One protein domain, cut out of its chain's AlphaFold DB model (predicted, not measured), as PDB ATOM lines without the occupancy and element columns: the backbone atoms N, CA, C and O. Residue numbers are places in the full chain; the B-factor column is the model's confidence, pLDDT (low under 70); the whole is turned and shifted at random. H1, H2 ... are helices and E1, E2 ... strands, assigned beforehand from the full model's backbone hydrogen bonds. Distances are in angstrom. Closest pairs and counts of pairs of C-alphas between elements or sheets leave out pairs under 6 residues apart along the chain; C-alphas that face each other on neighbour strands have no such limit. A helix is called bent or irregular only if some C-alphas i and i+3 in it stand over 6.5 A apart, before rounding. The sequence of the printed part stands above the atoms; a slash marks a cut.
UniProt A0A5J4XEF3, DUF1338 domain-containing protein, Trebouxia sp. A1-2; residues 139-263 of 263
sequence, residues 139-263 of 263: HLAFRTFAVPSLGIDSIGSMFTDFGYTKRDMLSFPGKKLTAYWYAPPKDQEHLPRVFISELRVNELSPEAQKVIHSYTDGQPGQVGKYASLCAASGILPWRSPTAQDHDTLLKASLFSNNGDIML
ATOM      1  N   HIS A 139      34.020  -0.275 -44.914       92.94
ATOM      2  CA  HIS A 139      32.726  -0.702 -44.413       92.94
ATOM      3  C   HIS A 139      32.665  -0.821 -42.885       92.94
ATOM      4  O   HIS A 139      33.684  -1.011 -42.218       92.94
ATOM      5  N   LEU A 140      31.440  -0.776 -42.358       94.69
ATOM      6  CA  LEU A 140      31.066  -1.174 -40.999       94.69
ATOM      7  C   LEU A 140      30.342  -2.521 -41.049       94.69
ATOM      8  O   LEU A 140      29.627  -2.801 -42.011       94.69
ATOM      9  N   ALA A 141      30.520  -3.358 -40.026       95.44
ATOM     10  CA  ALA A 141      29.924  -4.693 -39.976       95.44
ATOM     11  C   ALA A 141      29.211  -4.965 -38.643       95.44
ATOM     12  O   ALA A 141      29.870  -4.991 -37.597       95.44
ATOM     13  N   PHE A 142      27.907  -5.244 -38.722       95.44
ATOM     14  CA  PHE A 142      27.001  -5.533 -37.605       95.44
ATOM     15  C   PHE A 142      26.568  -7.002 -37.589       95.44
ATOM     16  O   PHE A 142      26.525  -7.677 -38.630       95.44
ATOM     17  N   ARG A 143      26.256  -7.505 -36.391       94.19
ATOM     18  CA  ARG A 143      25.899  -8.910 -36.169       94.19
ATOM     19  C   ARG A 143      24.637  -9.023 -35.341       94.19
ATOM     20  O   ARG A 143      24.569  -8.537 -34.220       94.19
ATOM     21  N   THR A 144      23.682  -9.754 -35.880       94.75
ATOM     22  CA  THR A 144      22.333  -9.863 -35.351       94.75
ATOM     23  C   THR A 144      21.919 -11.332 -35.220       94.75
ATOM     24  O   THR A 144      22.643 -12.248 -35.637       94.75
ATOM     25  N   PHE A 145      20.760 -11.586 -34.617       94.94
ATOM     26  CA  PHE A 145      20.164 -12.920 -34.539       94.94
ATOM     27  C   PHE A 145      18.928 -12.959 -35.425       94.94
ATOM     28  O   PHE A 145      18.112 -12.049 -35.362       94.94
ATOM     29  N   ALA A 146      18.748 -14.021 -36.211       95.50
ATOM     30  CA  ALA A 146      17.541 -14.218 -37.012       95.50
ATOM     31  C   ALA A 146      16.356 -14.629 -36.113       95.50
ATOM     32  O   ALA A 146      15.868 -15.756 -36.168       95.50
ATOM     33  N   VAL A 147      15.943 -13.711 -35.239       93.31
ATOM     34  CA  VAL A 147      14.806 -13.802 -34.320       93.31
ATOM     35  C   VAL A 147      13.979 -12.515 -34.435       93.31
ATOM     36  O   VAL A 147      14.497 -11.493 -34.906       93.31
ATOM     37  N   PRO A 148      12.695 -12.530 -34.034       91.50
ATOM     38  CA  PRO A 148      11.826 -11.367 -34.166       91.50
ATOM     39  C   PRO A 148      12.448 -10.098 -33.570       91.50
ATOM     40  O   PRO A 148      12.970 -10.116 -32.457       91.50
ATOM     41  N   SER A 149      12.394  -9.000 -34.330       89.44
ATOM     42  CA  SER A 149      12.864  -7.660 -33.935       89.44
ATOM     43  C   SER A 149      14.366  -7.499 -33.654       89.44
ATOM     44  O   SER A 149      14.793  -6.387 -33.359       89.44
ATOM     45  N   LEU A 150      15.179  -8.549 -33.788       93.38
ATOM     46  CA  LEU A 150      16.634  -8.505 -33.576       93.38
ATOM     47  C   LEU A 150      17.428  -9.012 -34.787       93.38
ATOM     48  O   LEU A 150      18.617  -9.275 -34.642       93.38
ATOM     49  N   GLY A 151      16.784  -9.166 -35.952       94.31
ATOM     50  CA  GLY A 151      17.401  -9.577 -37.222       94.31
ATOM     51  C   GLY A 151      18.028  -8.425 -38.007       94.31
ATOM     52  O   GLY A 151      18.207  -7.324 -37.488       94.31
ATOM     53  N   ILE A 152      18.363  -8.658 -39.279       95.56
ATOM     54  CA  ILE A 152      19.001  -7.645 -40.150       95.56
ATOM     55  C   ILE A 152      18.240  -6.312 -40.175       95.56
ATOM     56  O   ILE A 152      18.853  -5.246 -40.099       95.56
ATOM     57  N   ASP A 153      16.913  -6.362 -40.271       94.50
ATOM     58  CA  ASP A 153      16.103  -5.158 -40.463       94.50
ATOM     59  C   ASP A 153      16.003  -4.288 -39.195       94.50
ATOM     60  O   ASP A 153      15.682  -3.104 -39.299       94.50
ATOM     61  N   SER A 154      16.361  -4.827 -38.017       93.88
ATOM     62  CA  SER A 154      16.378  -4.078 -36.746       93.88
ATOM     63  C   SER A 154      17.315  -2.866 -36.779       93.88
ATOM     64  O   SER A 154      17.035  -1.848 -36.155       93.88
ATOM     65  N   ILE A 155      18.402  -2.959 -37.550       94.19
ATOM     66  CA  ILE A 155      19.366  -1.872 -37.760       94.19
ATOM     67  C   ILE A 155      19.463  -1.445 -39.232       94.19
ATOM     68  O   ILE A 155      19.764  -0.292 -39.523       94.19
ATOM     69  N   GLY A 156      19.163  -2.336 -40.184       95.25
ATOM     70  CA  GLY A 156      19.213  -2.028 -41.619       95.25
ATOM     71  C   GLY A 156      18.181  -0.998 -42.086       95.25
ATOM     72  O   GLY A 156      18.445  -0.256 -43.034       95.25
ATOM     73  N   SER A 157      17.029  -0.927 -41.411       94.56
ATOM     74  CA  SER A 157      15.977   0.063 -41.690       94.56
ATOM     75  C   SER A 157      16.492   1.493 -41.528       94.56
ATOM     76  O   SER A 157      16.413   2.264 -42.479       94.56
ATOM     77  N   MET A 158      17.164   1.791 -40.411       94.62
ATOM     78  CA  MET A 158      17.797   3.090 -40.153       94.62
ATOM     79  C   MET A 158      18.695   3.542 -41.311       94.62
ATOM     80  O   MET A 158      18.599   4.675 -41.768       94.62
ATOM     81  N   PHE A 159      19.574   2.669 -41.815       95.50
ATOM     82  CA  PHE A 159      20.456   3.038 -42.927       95.50
ATOM     83  C   PHE A 159      19.670   3.349 -44.203       95.50
ATOM     84  O   PHE A 159      20.039   4.261 -44.941       95.50
ATOM     85  N   THR A 160      18.583   2.617 -44.450       95.69
ATOM     86  CA  THR A 160      17.698   2.867 -45.595       95.69
ATOM     87  C   THR A 160      17.009   4.229 -45.469       95.69
ATOM     88  O   THR A 160      16.949   4.957 -46.458       95.69
ATOM     89  N   ASP A 161      16.600   4.623 -44.259       94.19
ATOM     90  CA  ASP A 161      16.034   5.953 -43.979       94.19
ATOM     91  C   ASP A 161      17.050   7.083 -44.243       94.19
ATOM     92  O   ASP A 161      16.680   8.163 -44.700       94.19
ATOM     93  N   PHE A 162      18.347   6.819 -44.047       93.19
ATOM     94  CA  PHE A 162      19.449   7.722 -44.416       93.19
ATOM     95  C   PHE A 162      19.886   7.617 -45.892       93.19
ATOM     96  O   PHE A 162      20.937   8.136 -46.270       93.19
ATOM     97  N   GLY A 163      19.110   6.944 -46.745       94.44
ATOM     98  CA  GLY A 163      19.357   6.871 -48.186       94.44
ATOM     99  C   GLY A 163      20.316   5.762 -48.630       94.44
ATOM    100  O   GLY A 163      20.676   5.699 -49.809       94.44
ATOM    101  N   TYR A 164      20.722   4.852 -47.739       96.38
ATOM    102  CA  TYR A 164      21.458   3.665 -48.170       96.38
ATOM    103  C   TYR A 164      20.561   2.730 -48.987       96.38
ATOM    104  O   TYR A 164      19.390   2.515 -48.691       96.38
ATOM    105  N   THR A 165      21.142   2.079 -49.993       97.69
ATOM    106  CA  THR A 165      20.443   1.060 -50.786       97.69
ATOM    107  C   THR A 165      20.822  -0.336 -50.304       97.69
ATOM    108  O   THR A 165      21.994  -0.700 -50.414       97.69
ATOM    109  N   LYS A 166      19.856  -1.142 -49.837       97.94
ATOM    110  CA  LYS A 166      20.040  -2.584 -49.568       97.94
ATOM    111  C   LYS A 166      20.399  -3.313 -50.870       97.94
ATOM    112  O   LYS A 166      19.776  -3.087 -51.905       97.94
ATOM    113  N   ARG A 167      21.438  -4.145 -50.841       97.31
ATOM    114  CA  ARG A 167      21.995  -4.842 -52.017       97.31
ATOM    115  C   ARG A 167      21.836  -6.354 -51.888       97.31
ATOM    116  O   ARG A 167      20.968  -6.820 -51.163       97.31
ATOM    117  N   ASP A 168      22.636  -7.108 -52.636       95.19
ATOM    118  CA  ASP A 168      22.544  -8.562 -52.736       95.19
ATOM    119  C   ASP A 168      22.545  -9.267 -51.370       95.19
ATOM    120  O   ASP A 168      23.331  -8.939 -50.473       95.19
ATOM    121  N   MET A 169      21.712 -10.304 -51.270       96.69
ATOM    122  CA  MET A 169      21.766 -11.277 -50.186       96.69
ATOM    123  C   MET A 169      22.999 -12.173 -50.349       96.69
ATOM    124  O   MET A 169      23.264 -12.726 -51.418       96.69
ATOM    125  N   LEU A 170      23.716 -12.381 -49.253       95.81
ATOM    126  CA  LEU A 170      24.840 -13.297 -49.141       95.81
ATOM    127  C   LEU A 170      24.477 -14.410 -48.157       95.81
ATOM    128  O   LEU A 170      24.001 -14.158 -47.052       95.81
ATOM    129  N   SER A 171      24.710 -15.657 -48.559       95.69
ATOM    130  CA  SER A 171      24.448 -16.846 -47.745       95.69
ATOM    131  C   SER A 171      25.771 -17.508 -47.379       95.69
ATOM    132  O   SER A 171      26.597 -17.766 -48.256       95.69
ATOM    133  N   PHE A 172      25.962 -17.815 -46.096       92.75
ATOM    134  CA  PHE A 172      27.131 -18.535 -45.588       92.75
ATOM    135  C   PHE A 172      26.683 -19.809 -44.861       92.75
ATOM    136  O   PHE A 172      26.663 -19.826 -43.627       92.75
ATOM    137  N   PRO A 173      26.343 -20.894 -45.588       90.38
ATOM    138  CA  PRO A 173      25.777 -22.106 -44.989       90.38
ATOM    139  C   PRO A 173      26.678 -22.727 -43.919       90.38
ATOM    140  O   PRO A 173      26.219 -23.045 -42.830       90.38
ATOM    141  N   GLY A 174      27.992 -22.800 -44.169       88.44
ATOM    142  CA  GLY A 174      28.946 -23.356 -43.200       88.44
ATOM    143  C   GLY A 174      29.038 -22.572 -41.884       88.44
ATOM    144  O   GLY A 174      29.464 -23.120 -40.875       88.44
ATOM    145  N   LYS A 175      28.621 -21.299 -41.880       87.25
ATOM    146  CA  LYS A 175      28.557 -20.448 -40.681       87.25
ATOM    147  C   LYS A 175      27.123 -20.232 -40.185       87.25
ATOM    148  O   LYS A 175      26.948 -19.556 -39.177       87.25
ATOM    149  N   LYS A 176      26.122 -20.779 -40.889       94.50
ATOM    150  CA  LYS A 176      24.688 -20.581 -40.633       94.50
ATOM    151  C   LYS A 176      24.294 -19.099 -40.617       94.50
ATOM    152  O   LYS A 176      23.546 -18.661 -39.748       94.50
ATOM    153  N   LEU A 177      24.840 -18.301 -41.545       96.00
ATOM    154  CA  LEU A 177      24.571 -16.856 -41.630       96.00
ATOM    155  C   LEU A 177      23.847 -16.476 -42.918       96.00
ATOM    156  O   LEU A 177      24.157 -16.985 -43.999       96.00
ATOM    157  N   THR A 178      22.969 -15.487 -42.801       97.62
ATOM    158  CA  THR A 178      22.494 -14.665 -43.919       97.62
ATOM    159  C   THR A 178      23.020 -13.250 -43.722       97.62
ATOM    160  O   THR A 178      23.104 -12.774 -42.596       97.62
ATOM    161  N   ALA A 179      23.403 -12.568 -44.795       97.75
ATOM    162  CA  ALA A 179      23.840 -11.183 -44.722       97.75
ATOM    163  C   ALA A 179      23.345 -10.364 -45.907       97.75
ATOM    164  O   ALA A 179      23.087 -10.898 -46.984       97.75
ATOM    165  N   TYR A 180      23.280  -9.055 -45.704       98.19
ATOM    166  CA  TYR A 180      23.095  -8.059 -46.751       98.19
ATOM    167  C   TYR A 180      24.161  -6.986 -46.589       98.19
ATOM    168  O   TYR A 180      24.642  -6.724 -45.483       98.19
ATOM    169  N   TRP A 181      24.505  -6.338 -47.695       97.25
ATOM    170  CA  TRP A 181      25.280  -5.109 -47.653       97.25
ATOM    171  C   TRP A 181      24.444  -3.935 -48.155       97.25
ATOM    172  O   TRP A 181      23.507  -4.104 -48.932       97.25
ATOM    173  N   TYR A 182      24.778  -2.746 -47.681       97.81
ATOM    174  CA  TYR A 182      24.070  -1.510 -47.952       97.81
ATOM    175  C   TYR A 182      25.066  -0.533 -48.570       97.81
ATOM    176  O   TYR A 182      26.136  -0.269 -48.010       97.81
ATOM    177  N   ALA A 183      24.735  -0.046 -49.763       96.56
ATOM    178  CA  ALA A 183      25.538   0.933 -50.479       96.56
ATOM    179  C   ALA A 183      25.199   2.344 -49.976       96.56
ATOM    180  O   ALA A 183      24.006   2.649 -49.916       96.56
ATOM    181  N   PRO A 184      26.197   3.190 -49.660       95.19
ATOM    182  CA  PRO A 184      25.945   4.568 -49.257       95.19
ATOM    183  C   PRO A 184      25.323   5.381 -50.407       95.19
ATOM    184  O   PRO A 184      25.494   5.014 -51.582       95.19
ATOM    185  N   PRO A 185      24.610   6.475 -50.089       93.50
ATOM    186  CA  PRO A 185      24.068   7.387 -51.090       93.50
ATOM    187  C   PRO A 185      25.207   8.060 -51.886       93.50
ATOM    188  O   PRO A 185      26.284   8.325 -51.357       93.50
ATOM    189  N   LYS A 186      25.011   8.261 -53.198       87.56
ATOM    190  CA  LYS A 186      26.089   8.670 -54.131       87.56
ATOM    191  C   LYS A 186      26.533  10.126 -53.975       87.56
ATOM    192  O   LYS A 186      27.629  10.465 -54.398       87.56
ATOM    193  N   ASP A 187      25.655  10.965 -53.450       84.81
ATOM    194  CA  ASP A 187      25.848  12.390 -53.182       84.81
ATOM    195  C   ASP A 187      26.626  12.651 -51.885       84.81
ATOM    196  O   ASP A 187      27.004  13.789 -51.623       84.81
ATOM    197  N   GLN A 188      26.907  11.610 -51.093       80.25
ATOM    198  CA  GLN A 188      27.703  11.712 -49.875       80.25
ATOM    199  C   GLN A 188      29.021  10.966 -50.036       80.25
ATOM    200  O   GLN A 188      29.086   9.735 -50.093       80.25
ATOM    201  N   GLU A 189      30.102  11.733 -50.106       79.75
ATOM    202  CA  GLU A 189      31.439  11.174 -50.202       79.75
ATOM    203  C   GLU A 189      31.863  10.529 -48.874       79.75
ATOM    204  O   GLU A 189      31.428  10.911 -47.789       79.75
ATOM    205  N   HIS A 190      32.741   9.530 -48.969       84.81
ATOM    206  CA  HIS A 190      33.452   8.933 -47.830       84.81
ATOM    207  C   HIS A 190      32.616   8.184 -46.781       84.81
ATOM    208  O   HIS A 190      33.175   7.730 -45.779       84.81
ATOM    209  N   LEU A 191      31.319   7.974 -47.008       91.12
ATOM    210  CA  LEU A 191      30.533   7.086 -46.162       91.12
ATOM    211  C   LEU A 191      30.935   5.612 -46.357       91.12
ATOM    212  O   LEU A 191      31.080   5.149 -47.496       91.12
ATOM    213  N   PRO A 192      31.077   4.838 -45.266       93.75
ATOM    214  CA  PRO A 192      31.382   3.421 -45.364       93.75
ATOM    215  C   PRO A 192      30.173   2.657 -45.907       93.75
ATOM    216  O   PRO A 192      29.017   2.996 -45.632       93.75
ATOM    217  N   ARG A 193      30.431   1.555 -46.618       95.62
ATOM    218  CA  ARG A 193      29.396   0.534 -46.837       95.62
ATOM    219  C   ARG A 193      28.990  -0.075 -45.500       95.62
ATOM    220  O   ARG A 193      29.769  -0.089 -44.552       95.62
ATOM    221  N   VAL A 194      27.794  -0.635 -45.422       96.75
ATOM    222  CA  VAL A 194      27.341  -1.302 -44.195       96.75
ATOM    223  C   VAL A 194      27.036  -2.757 -44.495       96.75
ATOM    224  O   VAL A 194      26.317  -3.059 -45.437       96.75
ATOM    225  N   PHE A 195      27.605  -3.664 -43.716       97.12
ATOM    226  CA  PHE A 195      27.401  -5.100 -43.818       97.12
ATOM    227  C   PHE A 195      26.652  -5.580 -42.578       97.12
ATOM    228  O   PHE A 195      27.136  -5.418 -41.463       97.12
ATOM    229  N   ILE A 196      25.475  -6.174 -42.750       97.31
ATOM    230  CA  ILE A 196      24.661  -6.668 -41.633       97.31
ATOM    231  C   ILE A 196      24.434  -8.153 -41.851       97.31
ATOM    232  O   ILE A 196      23.933  -8.561 -42.899       97.31
ATOM    233  N   SER A 197      24.819  -8.955 -40.862       96.88
ATOM    234  CA  SER A 197      24.645 -10.408 -40.884       96.88
ATOM    235  C   SER A 197      23.810 -10.879 -39.711       96.88
ATOM    236  O   SER A 197      24.042 -10.421 -38.597       96.88
ATOM    237  N   GLU A 198      22.919 -11.835 -39.952       96.44
ATOM    238  CA  GLU A 198      22.158 -12.528 -38.919       96.44
ATOM    239  C   GLU A 198      22.537 -14.007 -38.834       96.44
ATOM    240  O   GLU A 198      22.731 -14.687 -39.850       96.44
ATOM    241  N   LEU A 199      22.627 -14.508 -37.602       96.44
ATOM    242  CA  LEU A 199      22.761 -15.932 -37.318       96.44
ATOM    243  C   LEU A 199      21.405 -16.626 -37.437       96.44
ATOM    244  O   LEU A 199      20.465 -16.256 -36.735       96.44
ATOM    245  N   ARG A 200      21.317 -17.657 -38.281       96.06
ATOM    246  CA  ARG A 200      20.112 -18.474 -38.481       96.06
ATOM    247  C   ARG A 200      19.886 -19.381 -37.279       96.06
ATOM    248  O   ARG A 200      20.381 -20.506 -37.228       96.06
ATOM    249  N   VAL A 201      19.175 -18.862 -36.281       95.38
ATOM    250  CA  VAL A 201      18.983 -19.527 -34.983       95.38
ATOM    251  C   VAL A 201      18.319 -20.894 -35.146       95.38
ATOM    252  O   VAL A 201      18.760 -21.863 -34.537       95.38
ATOM    253  N   ASN A 202      17.353 -21.011 -36.055       96.06
ATOM    254  CA  ASN A 202      16.666 -22.263 -36.383       96.06
ATOM    255  C   ASN A 202      17.578 -23.383 -36.928       96.06
ATOM    256  O   ASN A 202      17.194 -24.547 -36.876       96.06
ATOM    257  N   GLU A 203      18.773 -23.065 -37.437       94.62
ATOM    258  CA  GLU A 203      19.752 -24.053 -37.914       94.62
ATOM    259  C   GLU A 203      20.724 -24.519 -36.800       94.62
ATOM    260  O   GLU A 203      21.635 -25.316 -37.051       94.62
ATOM    261  N   LEU A 204      20.600 -24.012 -35.568       93.00
ATOM    262  CA  LEU A 204      21.441 -24.386 -34.418       93.00
ATOM    263  C   LEU A 204      20.897 -25.614 -33.671       93.00
ATOM    264  O   LEU A 204      19.797 -26.081 -33.954       93.00
ATOM    265  N   SER A 205      21.662 -26.152 -32.712       93.94
ATOM    266  CA  SER A 205      21.158 -27.236 -31.855       93.94
ATOM    267  C   SER A 205      20.013 -26.738 -30.957       93.94
ATOM    268  O   SER A 205      19.986 -25.547 -30.630       93.94
ATOM    269  N   PRO A 206      19.089 -27.613 -30.519       95.50
ATOM    270  CA  PRO A 206      17.988 -27.223 -29.636       95.50
ATOM    271  C   PRO A 206      18.450 -26.514 -28.354       95.50
ATOM    272  O   PRO A 206      17.816 -25.565 -27.897       95.50
ATOM    273  N   GLU A 207      19.589 -26.928 -27.795       94.56
ATOM    274  CA  GLU A 207      20.182 -26.321 -26.601       94.56
ATOM    275  C   GLU A 207      20.625 -24.883 -26.880       94.56
ATOM    276  O   GLU A 207      20.301 -23.976 -26.117       94.56
ATOM    277  N   ALA A 208      21.318 -24.652 -27.998       93.81
ATOM    278  CA  ALA A 208      21.766 -23.320 -28.390       93.81
ATOM    279  C   ALA A 208      20.592 -22.393 -28.735       93.81
ATOM    280  O   ALA A 208      20.604 -21.223 -28.353       93.81
ATOM    281  N   GLN A 209      19.560 -22.922 -29.401       95.62
ATOM    282  CA  GLN A 209      18.317 -22.190 -29.651       95.62
ATOM    283  C   GLN A 209      17.684 -21.737 -28.334       95.62
ATOM    284  O   GLN A 209      17.406 -20.553 -28.162       95.62
ATOM    285  N   LYS A 210      17.535 -22.655 -27.372       96.12
ATOM    286  CA  LYS A 210      16.975 -22.353 -26.049       96.12
ATOM    287  C   LYS A 210      17.774 -21.276 -25.316       96.12
ATOM    288  O   LYS A 210      17.176 -20.384 -24.716       96.12
ATOM    289  N   VAL A 211      19.106 -21.342 -25.371       95.19
ATOM    290  CA  VAL A 211      19.974 -20.316 -24.780       95.19
ATOM    291  C   VAL A 211      19.700 -18.963 -25.430       95.19
ATOM    292  O   VAL A 211      19.372 -18.032 -24.703       95.19
ATOM    293  N   ILE A 212      19.747 -18.847 -26.763       94.38
ATOM    294  CA  ILE A 212      19.494 -17.574 -27.468       94.38
ATOM    295  C   ILE A 212      18.119 -17.011 -27.099       94.38
ATOM    296  O   ILE A 212      18.037 -15.868 -26.656       94.38
ATOM    297  N   HIS A 213      17.069 -17.831 -27.171       95.06
ATOM    298  CA  HIS A 213      15.709 -17.423 -26.817       95.06
ATOM    299  C   HIS A 213      15.588 -16.927 -25.370       95.06
ATOM    300  O   HIS A 213      14.878 -15.960 -25.111       95.06
ATOM    301  N   SER A 214      16.363 -17.478 -24.428       94.94
ATOM    302  CA  SER A 214      16.389 -16.978 -23.043       94.94
ATOM    303  C   SER A 214      16.938 -15.549 -22.888       94.94
ATOM    304  O   SER A 214      16.692 -14.912 -21.862       94.94
ATOM    305  N   TYR A 215      17.684 -15.051 -23.880       92.94
ATOM    306  CA  TYR A 215      18.203 -13.681 -23.924       92.94
ATOM    307  C   TYR A 215      17.377 -12.771 -24.831       92.94
ATOM    308  O   TYR A 215      17.350 -11.569 -24.596       92.94
ATOM    309  N   THR A 216      16.735 -13.311 -25.866       92.75
ATOM    310  CA  THR A 216      16.070 -12.504 -26.897       92.75
ATOM    311  C   THR A 216      14.565 -12.386 -26.709       92.75
ATOM    312  O   THR A 216      13.978 -11.412 -27.172       92.75
ATOM    313  N   ASP A 217      13.925 -13.341 -26.038       91.81
ATOM    314  CA  ASP A 217      12.474 -13.337 -25.877       91.81
ATOM    315  C   ASP A 217      12.031 -12.344 -24.787       91.81
ATOM    316  O   ASP A 217      12.757 -12.041 -23.837       91.81
ATOM    317  N   GLY A 218      10.810 -11.819 -24.911       89.69
ATOM    318  CA  GLY A 218      10.258 -10.834 -23.975       89.69
ATOM    319  C   GLY A 218      10.744  -9.407 -24.246       89.69
ATOM    320  O   GLY A 218      10.751  -8.954 -25.392       89.69
ATOM    321  N   GLN A 219      11.106  -8.668 -23.190       84.94
ATOM    322  CA  GLN A 219      11.521  -7.264 -23.323       84.94
ATOM    323  C   GLN A 219      12.756  -7.045 -24.218       84.94
ATOM    324  O   GLN A 219      12.702  -6.119 -25.025       84.94
ATOM    325  N   PRO A 220      13.828  -7.863 -24.168       81.94
ATOM    326  CA  PRO A 220      14.977  -7.700 -25.065       81.94
ATOM    327  C   PRO A 220      14.600  -7.668 -26.552       81.94
ATOM    328  O   PRO A 220      15.049  -6.790 -27.289       81.94
ATOM    329  N   GLY A 221      13.699  -8.554 -26.987       78.56
ATOM    330  CA  GLY A 221      13.163  -8.554 -28.349       78.56
ATOM    331  C   GLY A 221      12.356  -7.294 -28.668       78.56
ATOM    332  O   GLY A 221      12.454  -6.753 -29.765       78.56
ATOM    333  N   GLN A 222      11.610  -6.749 -27.703       82.69
ATOM    334  CA  GLN A 222      10.881  -5.484 -27.883       82.69
ATOM    335  C   GLN A 222      11.815  -4.276 -28.014       82.69
ATOM    336  O   GLN A 222      11.503  -3.348 -28.763       82.69
ATOM    337  N   VAL A 223      12.947  -4.284 -27.305       85.31
ATOM    338  CA  VAL A 223      13.987  -3.246 -27.390       85.31
ATOM    339  C   VAL A 223      14.760  -3.338 -28.707       85.31
ATOM    340  O   VAL A 223      15.316  -2.338 -29.146       85.31
ATOM    341  N   GLY A 224      14.716  -4.478 -29.406       82.38
ATOM    342  CA  GLY A 224      15.375  -4.671 -30.699       82.38
ATOM    343  C   GLY A 224      15.011  -3.642 -31.779       82.38
ATOM    344  O   GLY A 224      15.855  -3.294 -32.599       82.38
ATOM    345  N   LYS A 225      13.821  -3.026 -31.724       85.00
ATOM    346  CA  LYS A 225      13.459  -1.886 -32.600       85.00
ATOM    347  C   LYS A 225      14.325  -0.632 -32.397       85.00
ATOM    348  O   LYS A 225      14.297   0.273 -33.220       85.00
ATOM    349  N   TYR A 226      15.073  -0.575 -31.299       91.31
ATOM    350  CA  TYR A 226      16.044   0.463 -30.963       91.31
ATOM    351  C   TYR A 226      17.489  -0.040 -31.116       91.31
ATOM    352  O   TYR A 226      18.391   0.506 -30.482       91.31
ATOM    353  N   ALA A 227      17.737  -1.065 -31.944       92.25
ATOM    354  CA  ALA A 227      19.066  -1.653 -32.132       92.25
ATOM    355  C   ALA A 227      20.141  -0.613 -32.484       92.25
ATOM    356  O   ALA A 227      21.272  -0.718 -32.017       92.25
ATOM    357  N   SER A 228      19.792   0.426 -33.243       92.19
ATOM    358  CA  SER A 228      20.700   1.535 -33.531       92.19
ATOM    359  C   SER A 228      21.091   2.334 -32.283       92.19
ATOM    360  O   SER A 228      22.270   2.608 -32.067       92.19
ATOM    361  N   LEU A 229      20.144   2.656 -31.404       92.94
ATOM    362  CA  LEU A 229      20.446   3.320 -30.135       92.94
ATOM    363  C   LEU A 229      21.315   2.430 -29.241       92.94
ATOM    364  O   LEU A 229      22.265   2.910 -28.624       92.94
ATOM    365  N   CYS A 230      21.028   1.130 -29.194       92.50
ATOM    366  CA  CYS A 230      21.854   0.159 -28.481       92.50
ATOM    367  C   CYS A 230      23.290   0.109 -29.036       92.50
ATOM    368  O   CYS A 230      24.244   0.177 -28.263       92.50
ATOM    369  N   ALA A 231      23.462   0.088 -30.361       91.56
ATOM    370  CA  ALA A 231      24.776   0.096 -31.005       91.56
ATOM    371  C   ALA A 231      25.570   1.382 -30.706       91.56
ATOM    372  O   ALA A 231      26.754   1.316 -30.367       91.56
ATOM    373  N   ALA A 232      24.920   2.547 -30.774       93.50
ATOM    374  CA  ALA A 232      25.549   3.836 -30.482       93.50
ATOM    375  C   ALA A 232      25.863   4.031 -28.990       93.50
ATOM    376  O   ALA A 232      26.878   4.619 -28.646       93.50
ATOM    377  N   SER A 233      25.032   3.508 -28.089       92.25
ATOM    378  CA  SER A 233      25.281   3.573 -26.638       92.25
ATOM    379  C   SER A 233      26.204   2.464 -26.124       92.25
ATOM    380  O   SER A 233      26.647   2.504 -24.978       92.25
ATOM    381  N   GLY A 234      26.469   1.445 -26.944       89.06
ATOM    382  CA  GLY A 234      27.240   0.269 -26.554       89.06
ATOM    383  C   GLY A 234      26.521  -0.637 -25.548       89.06
ATOM    384  O   GLY A 234      27.182  -1.487 -24.939       89.06
ATOM    385  N   ILE A 235      25.205  -0.462 -25.373       89.19
ATOM    386  CA  ILE A 235      24.348  -1.204 -24.441       89.19
ATOM    387  C   ILE A 235      23.769  -2.433 -25.143       89.19
ATOM    388  O   ILE A 235      23.215  -2.339 -26.236       89.19
ATOM    389  N   LEU A 236      23.855  -3.593 -24.489       87.69
ATOM    390  CA  LEU A 236      23.187  -4.810 -24.950       87.69
ATOM    391  C   LEU A 236      21.706  -4.785 -24.534       87.69
ATOM    392  O   LEU A 236      21.398  -4.362 -23.420       87.69
ATOM    393  N   PRO A 237      20.782  -5.278 -25.375       87.31
ATOM    394  CA  PRO A 237      19.352  -5.257 -25.075       87.31
ATOM    395  C   PRO A 237      18.963  -6.396 -24.118       87.31
ATOM    396  O   PRO A 237      17.835  -6.448 -23.639       87.31
ATOM    397  N   TRP A 238      19.896  -7.309 -23.834       89.19
ATOM    398  CA  TRP A 238      19.745  -8.457 -22.949       89.19
ATOM    399  C   TRP A 238      20.734  -8.403 -21.782       89.19
ATOM    400  O   TRP A 238      21.738  -7.689 -21.808       89.19
ATOM    401  N   ARG A 239      20.464  -9.209 -20.749       91.19
ATOM    402  CA  ARG A 239      21.357  -9.377 -19.592       91.19
ATOM    403  C   ARG A 239      22.702  -9.988 -19.999       91.19
ATOM    404  O   ARG A 239      22.762 -10.769 -20.945       91.19
ATOM    405  N   SER A 240      23.756  -9.722 -19.231       90.00
ATOM    406  CA  SER A 240      25.068 -10.341 -19.452       90.00
ATOM    407  C   SER A 240      24.975 -11.877 -19.496       90.00
ATOM    408  O   SER A 240      24.377 -12.470 -18.585       90.00
ATOM    409  N   PRO A 241      25.544 -12.531 -20.527       90.19
ATOM    410  CA  PRO A 241      25.553 -13.984 -20.618       90.19
ATOM    411  C   PRO A 241      26.338 -14.655 -19.493       90.19
ATOM    412  O   PRO A 241      27.332 -14.115 -19.005       90.19
ATOM    413  N   THR A 242      25.918 -15.860 -19.105       93.38
ATOM    414  CA  THR A 242      26.722 -16.711 -18.216       93.38
ATOM    415  C   THR A 242      27.865 -17.368 -18.997       93.38
ATOM    416  O   THR A 242      27.768 -17.555 -20.211       93.38
ATOM    417  N   ALA A 243      28.940 -17.766 -18.308       92.31
ATOM    418  CA  ALA A 243      30.041 -18.502 -18.942       92.31
ATOM    419  C   ALA A 243      29.561 -19.823 -19.576       92.31
ATOM    420  O   ALA A 243      29.965 -20.171 -20.680       92.31
ATOM    421  N   GLN A 244      28.630 -20.518 -18.918       93.38
ATOM    422  CA  GLN A 244      28.048 -21.759 -19.428       93.38
ATOM    423  C   GLN A 244      27.248 -21.544 -20.720       93.38
ATOM    424  O   GLN A 244      27.361 -22.332 -21.663       93.38
ATOM    425  N   ASP A 245      26.445 -20.481 -20.775       92.12
ATOM    426  CA  ASP A 245      25.687 -20.132 -21.977       92.12
ATOM    427  C   ASP A 245      26.632 -19.759 -23.119       92.12
ATOM    428  O   ASP A 245      26.463 -20.238 -24.239       92.12
ATOM    429  N   HIS A 246      27.673 -18.978 -22.823       89.75
ATOM    430  CA  HIS A 246      28.717 -18.643 -23.787       89.75
ATOM    431  C   HIS A 246      29.375 -19.901 -24.375       89.75
ATOM    432  O   HIS A 246      29.437 -20.047 -25.595       89.75
ATOM    433  N   ASP A 247      29.797 -20.848 -23.535       89.19
ATOM    434  CA  ASP A 247      30.436 -22.092 -23.983       89.19
ATOM    435  C   ASP A 247      29.489 -22.982 -24.795       89.19
ATOM    436  O   ASP A 247      29.906 -23.669 -25.733       89.19
ATOM    437  N   THR A 248      28.199 -22.965 -24.457       89.56
ATOM    438  CA  THR A 248      27.160 -23.672 -25.214       89.56
ATOM    439  C   THR A 248      27.031 -23.089 -26.620       89.56
ATOM    440  O   THR A 248      27.072 -23.828 -27.607       89.56
ATOM    441  N   LEU A 249      26.941 -21.761 -26.732       89.19
ATOM    442  CA  LEU A 249      26.854 -21.078 -28.024       89.19
ATOM    443  C   LEU A 249      28.133 -21.232 -28.841       89.19
ATOM    444  O   LEU A 249      28.062 -21.419 -30.056       89.19
ATOM    445  N   LEU A 250      29.290 -21.234 -28.181       85.19
ATOM    446  CA  LEU A 250      30.583 -21.401 -28.822       85.19
ATOM    447  C   LEU A 250      30.709 -22.743 -29.556       85.19
ATOM    448  O   LEU A 250      31.210 -22.803 -30.680       85.19
ATOM    449  N   LYS A 251      30.214 -23.824 -28.943       83.56
ATOM    450  CA  LYS A 251      30.184 -25.159 -29.562       83.56
ATOM    451  C   LYS A 251      29.222 -25.222 -30.747       83.56
ATOM    452  O   LYS A 251      29.490 -25.923 -31.719       83.56
ATOM    453  N   ALA A 252      28.104 -24.500 -30.667       75.62
ATOM    454  CA  ALA A 252      27.074 -24.501 -31.700       75.62
ATOM    455  C   ALA A 252      27.425 -23.617 -32.908       75.62
ATOM    456  O   ALA A 252      26.960 -23.885 -34.021       75.62
ATOM    457  N   SER A 253      28.224 -22.564 -32.700       67.12
ATOM    458  CA  SER A 253      28.686 -21.661 -33.749       67.12
ATOM    459  C   SER A 253      29.893 -20.821 -33.309       67.12
ATOM    460  O   SER A 253      29.870 -20.138 -32.286       67.12
ATOM    461  N   LEU A 254      30.914 -20.737 -34.170       57.62
ATOM    462  CA  LEU A 254      32.054 -19.819 -34.005       57.62
ATOM    463  C   LEU A 254      31.669 -18.328 -34.135       57.62
ATOM    464  O   LEU A 254      32.525 -17.455 -33.989       57.62
ATOM    465  N   PHE A 255      30.403 -18.012 -34.422       50.88
ATOM    466  CA  PHE A 255      29.906 -16.638 -34.554       50.88
ATOM    467  C   PHE A 255      30.050 -15.809 -33.264       50.88
ATOM    468  O   PHE A 255      30.197 -14.589 -33.346       50.88
ATOM    469  N   SER A 256      30.079 -16.467 -32.097       47.81
ATOM    470  CA  SER A 256      30.136 -15.830 -30.771       47.81
ATOM    471  C   SER A 256      31.555 -15.490 -30.271       47.81
ATOM    472  O   SER A 256      31.706 -14.944 -29.184       47.81
ATOM    473  N   ASN A 257      32.613 -15.817 -31.021       41.09
ATOM    474  CA  ASN A 257      33.913 -16.125 -30.411       41.09
ATOM    475  C   ASN A 257      34.950 -14.981 -30.300       41.09
ATOM    476  O   ASN A 257      36.100 -15.263 -29.998       41.09
ATOM    477  N   ASN A 258      34.623 -13.714 -30.594       36.72
ATOM    478  CA  ASN A 258      35.670 -12.691 -30.812       36.72
ATOM    479  C   ASN A 258      35.430 -11.307 -30.185       36.72
ATOM    480  O   ASN A 258      35.888 -10.310 -30.740       36.72
ATOM    481  N   GLY A 259      34.708 -11.198 -29.062       34.22
ATOM    482  CA  GLY A 259      34.442  -9.878 -28.452       34.22
ATOM    483  C   GLY A 259      33.741  -8.907 -29.416       34.22
ATOM    484  O   GLY A 259      33.781  -7.687 -29.255       34.22
ATOM    485  N   ASP A 260      33.127  -9.467 -30.458       37.00
ATOM    486  CA  ASP A 260      32.353  -8.745 -31.438       37.00
ATOM    487  C   ASP A 260      31.045  -8.354 -30.764       37.00
ATOM    488  O   ASP A 260      30.340  -9.208 -30.230       37.00
ATOM    489  N   ILE A 261      30.738  -7.061 -30.788       33.03
ATOM    490  CA  ILE A 261      29.424  -6.549 -30.409       33.03
ATOM    491  C   ILE A 261      28.381  -7.348 -31.208       33.03
ATOM    492  O   ILE A 261      28.401  -7.341 -32.440       33.03
ATOM    493  N   MET A 262      27.564  -8.127 -30.499       41.72
ATOM    494  CA  MET A 262      26.258  -8.543 -30.992       41.72
ATOM    495  C   MET A 262      25.317  -7.374 -30.731       41.72
ATOM    496  O   MET A 262      25.269  -6.888 -29.598       41.72
ATOM    497  N   LEU A 263      24.614  -6.973 -31.795       38.16
ATOM    498  CA  LEU A 263      24.248  -5.611 -32.218       38.16
ATOM    499  C   LEU A 263      25.340  -4.931 -33.059       38.16
ATOM    500  O   LEU A 263      26.140  -4.134 -32.521       38.16
TER     501      LEU A 263
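What this domain is: This is residues 139 to 263 of the 263 residues of the protein "DUF1338 domain-containing protein" of Trebouxia sp. A1-2 (UniProt A0A5J4XEF3). A strongly twisted wall of four strands has H1 packed along one face and no named helix on the other; beyond the E1 edge, H3 packs on H1 with its residues 224 to 228 alone, and H2 and H4 pack on each other off one end of the sheet. The 125 printed residues hold four named helices and four named strands, in the order E1 H1 E2 E3 E4 H2 H3 H4. The mixed sheet runs E1 E4 E3 E2, and the class is mixed, helices and strands. The whole is compact, with a radius of gyration of the C-alphas of 14.7 A, and elongated, spanning 48 by 30 by 23 A.

How they stand to each other: E1, residues 139 to 145, is parallel to E4, residues 193 to 199, with N 142 and O 195 2.9 A apart. H1, residues 153 to 161, is on the sheet at a height of 8.3 A. E1, H1 and E2, residues 165 to 172, form a split strand-helix-strand unit, two same-way strands with others between them, and its crossover is right-handed. E2, E3, residues 177 to 183, and E4 are a meander, each strand the antiparallel neighbour of the one before. N 167 and O 181 are 2.8 A apart across the hairpin E2 and E3, and N 196 and O 180 are 2.9 A apart across the hairpin E3 and E4. H2, residues 206 to 216, touches H4, residues 243 to 252, opposite ways at a steep tilt of 54 degrees; their closest C-alphas, Ala 208 and Leu 249, are 5.6 A apart. H3, residues 219 to 233, touches H1 with residues 224 to 228 alone, at a steep tilt of 48 degrees; the closest C-alphas, Ser 154 and Lys 225, are 5.5 A apart. Every O i to N i+4 pair is within hydrogen-bond range in H4, against 3 of 5 in H1, 6 of 7 in H2 and 6 of 11 in H3.

Where its parts are: E1 begins at C-alpha 139 (32.726, -0.702, -44.413), and H4 ends at C-alpha 252 (27.074, -24.501, -31.700). From first to last C-alpha, E2 measures 21.3 A and H3 17.8 A. H3 is irregular, with C-alphas 225 and 228 8.1 A apart.

The domain as a whole: The two C-alphas farthest apart, Asp 187 and Gln 244, are 48.1 A apart. The printed part has no cut and no long link. Residues 253 to 263 have pLDDT under 70.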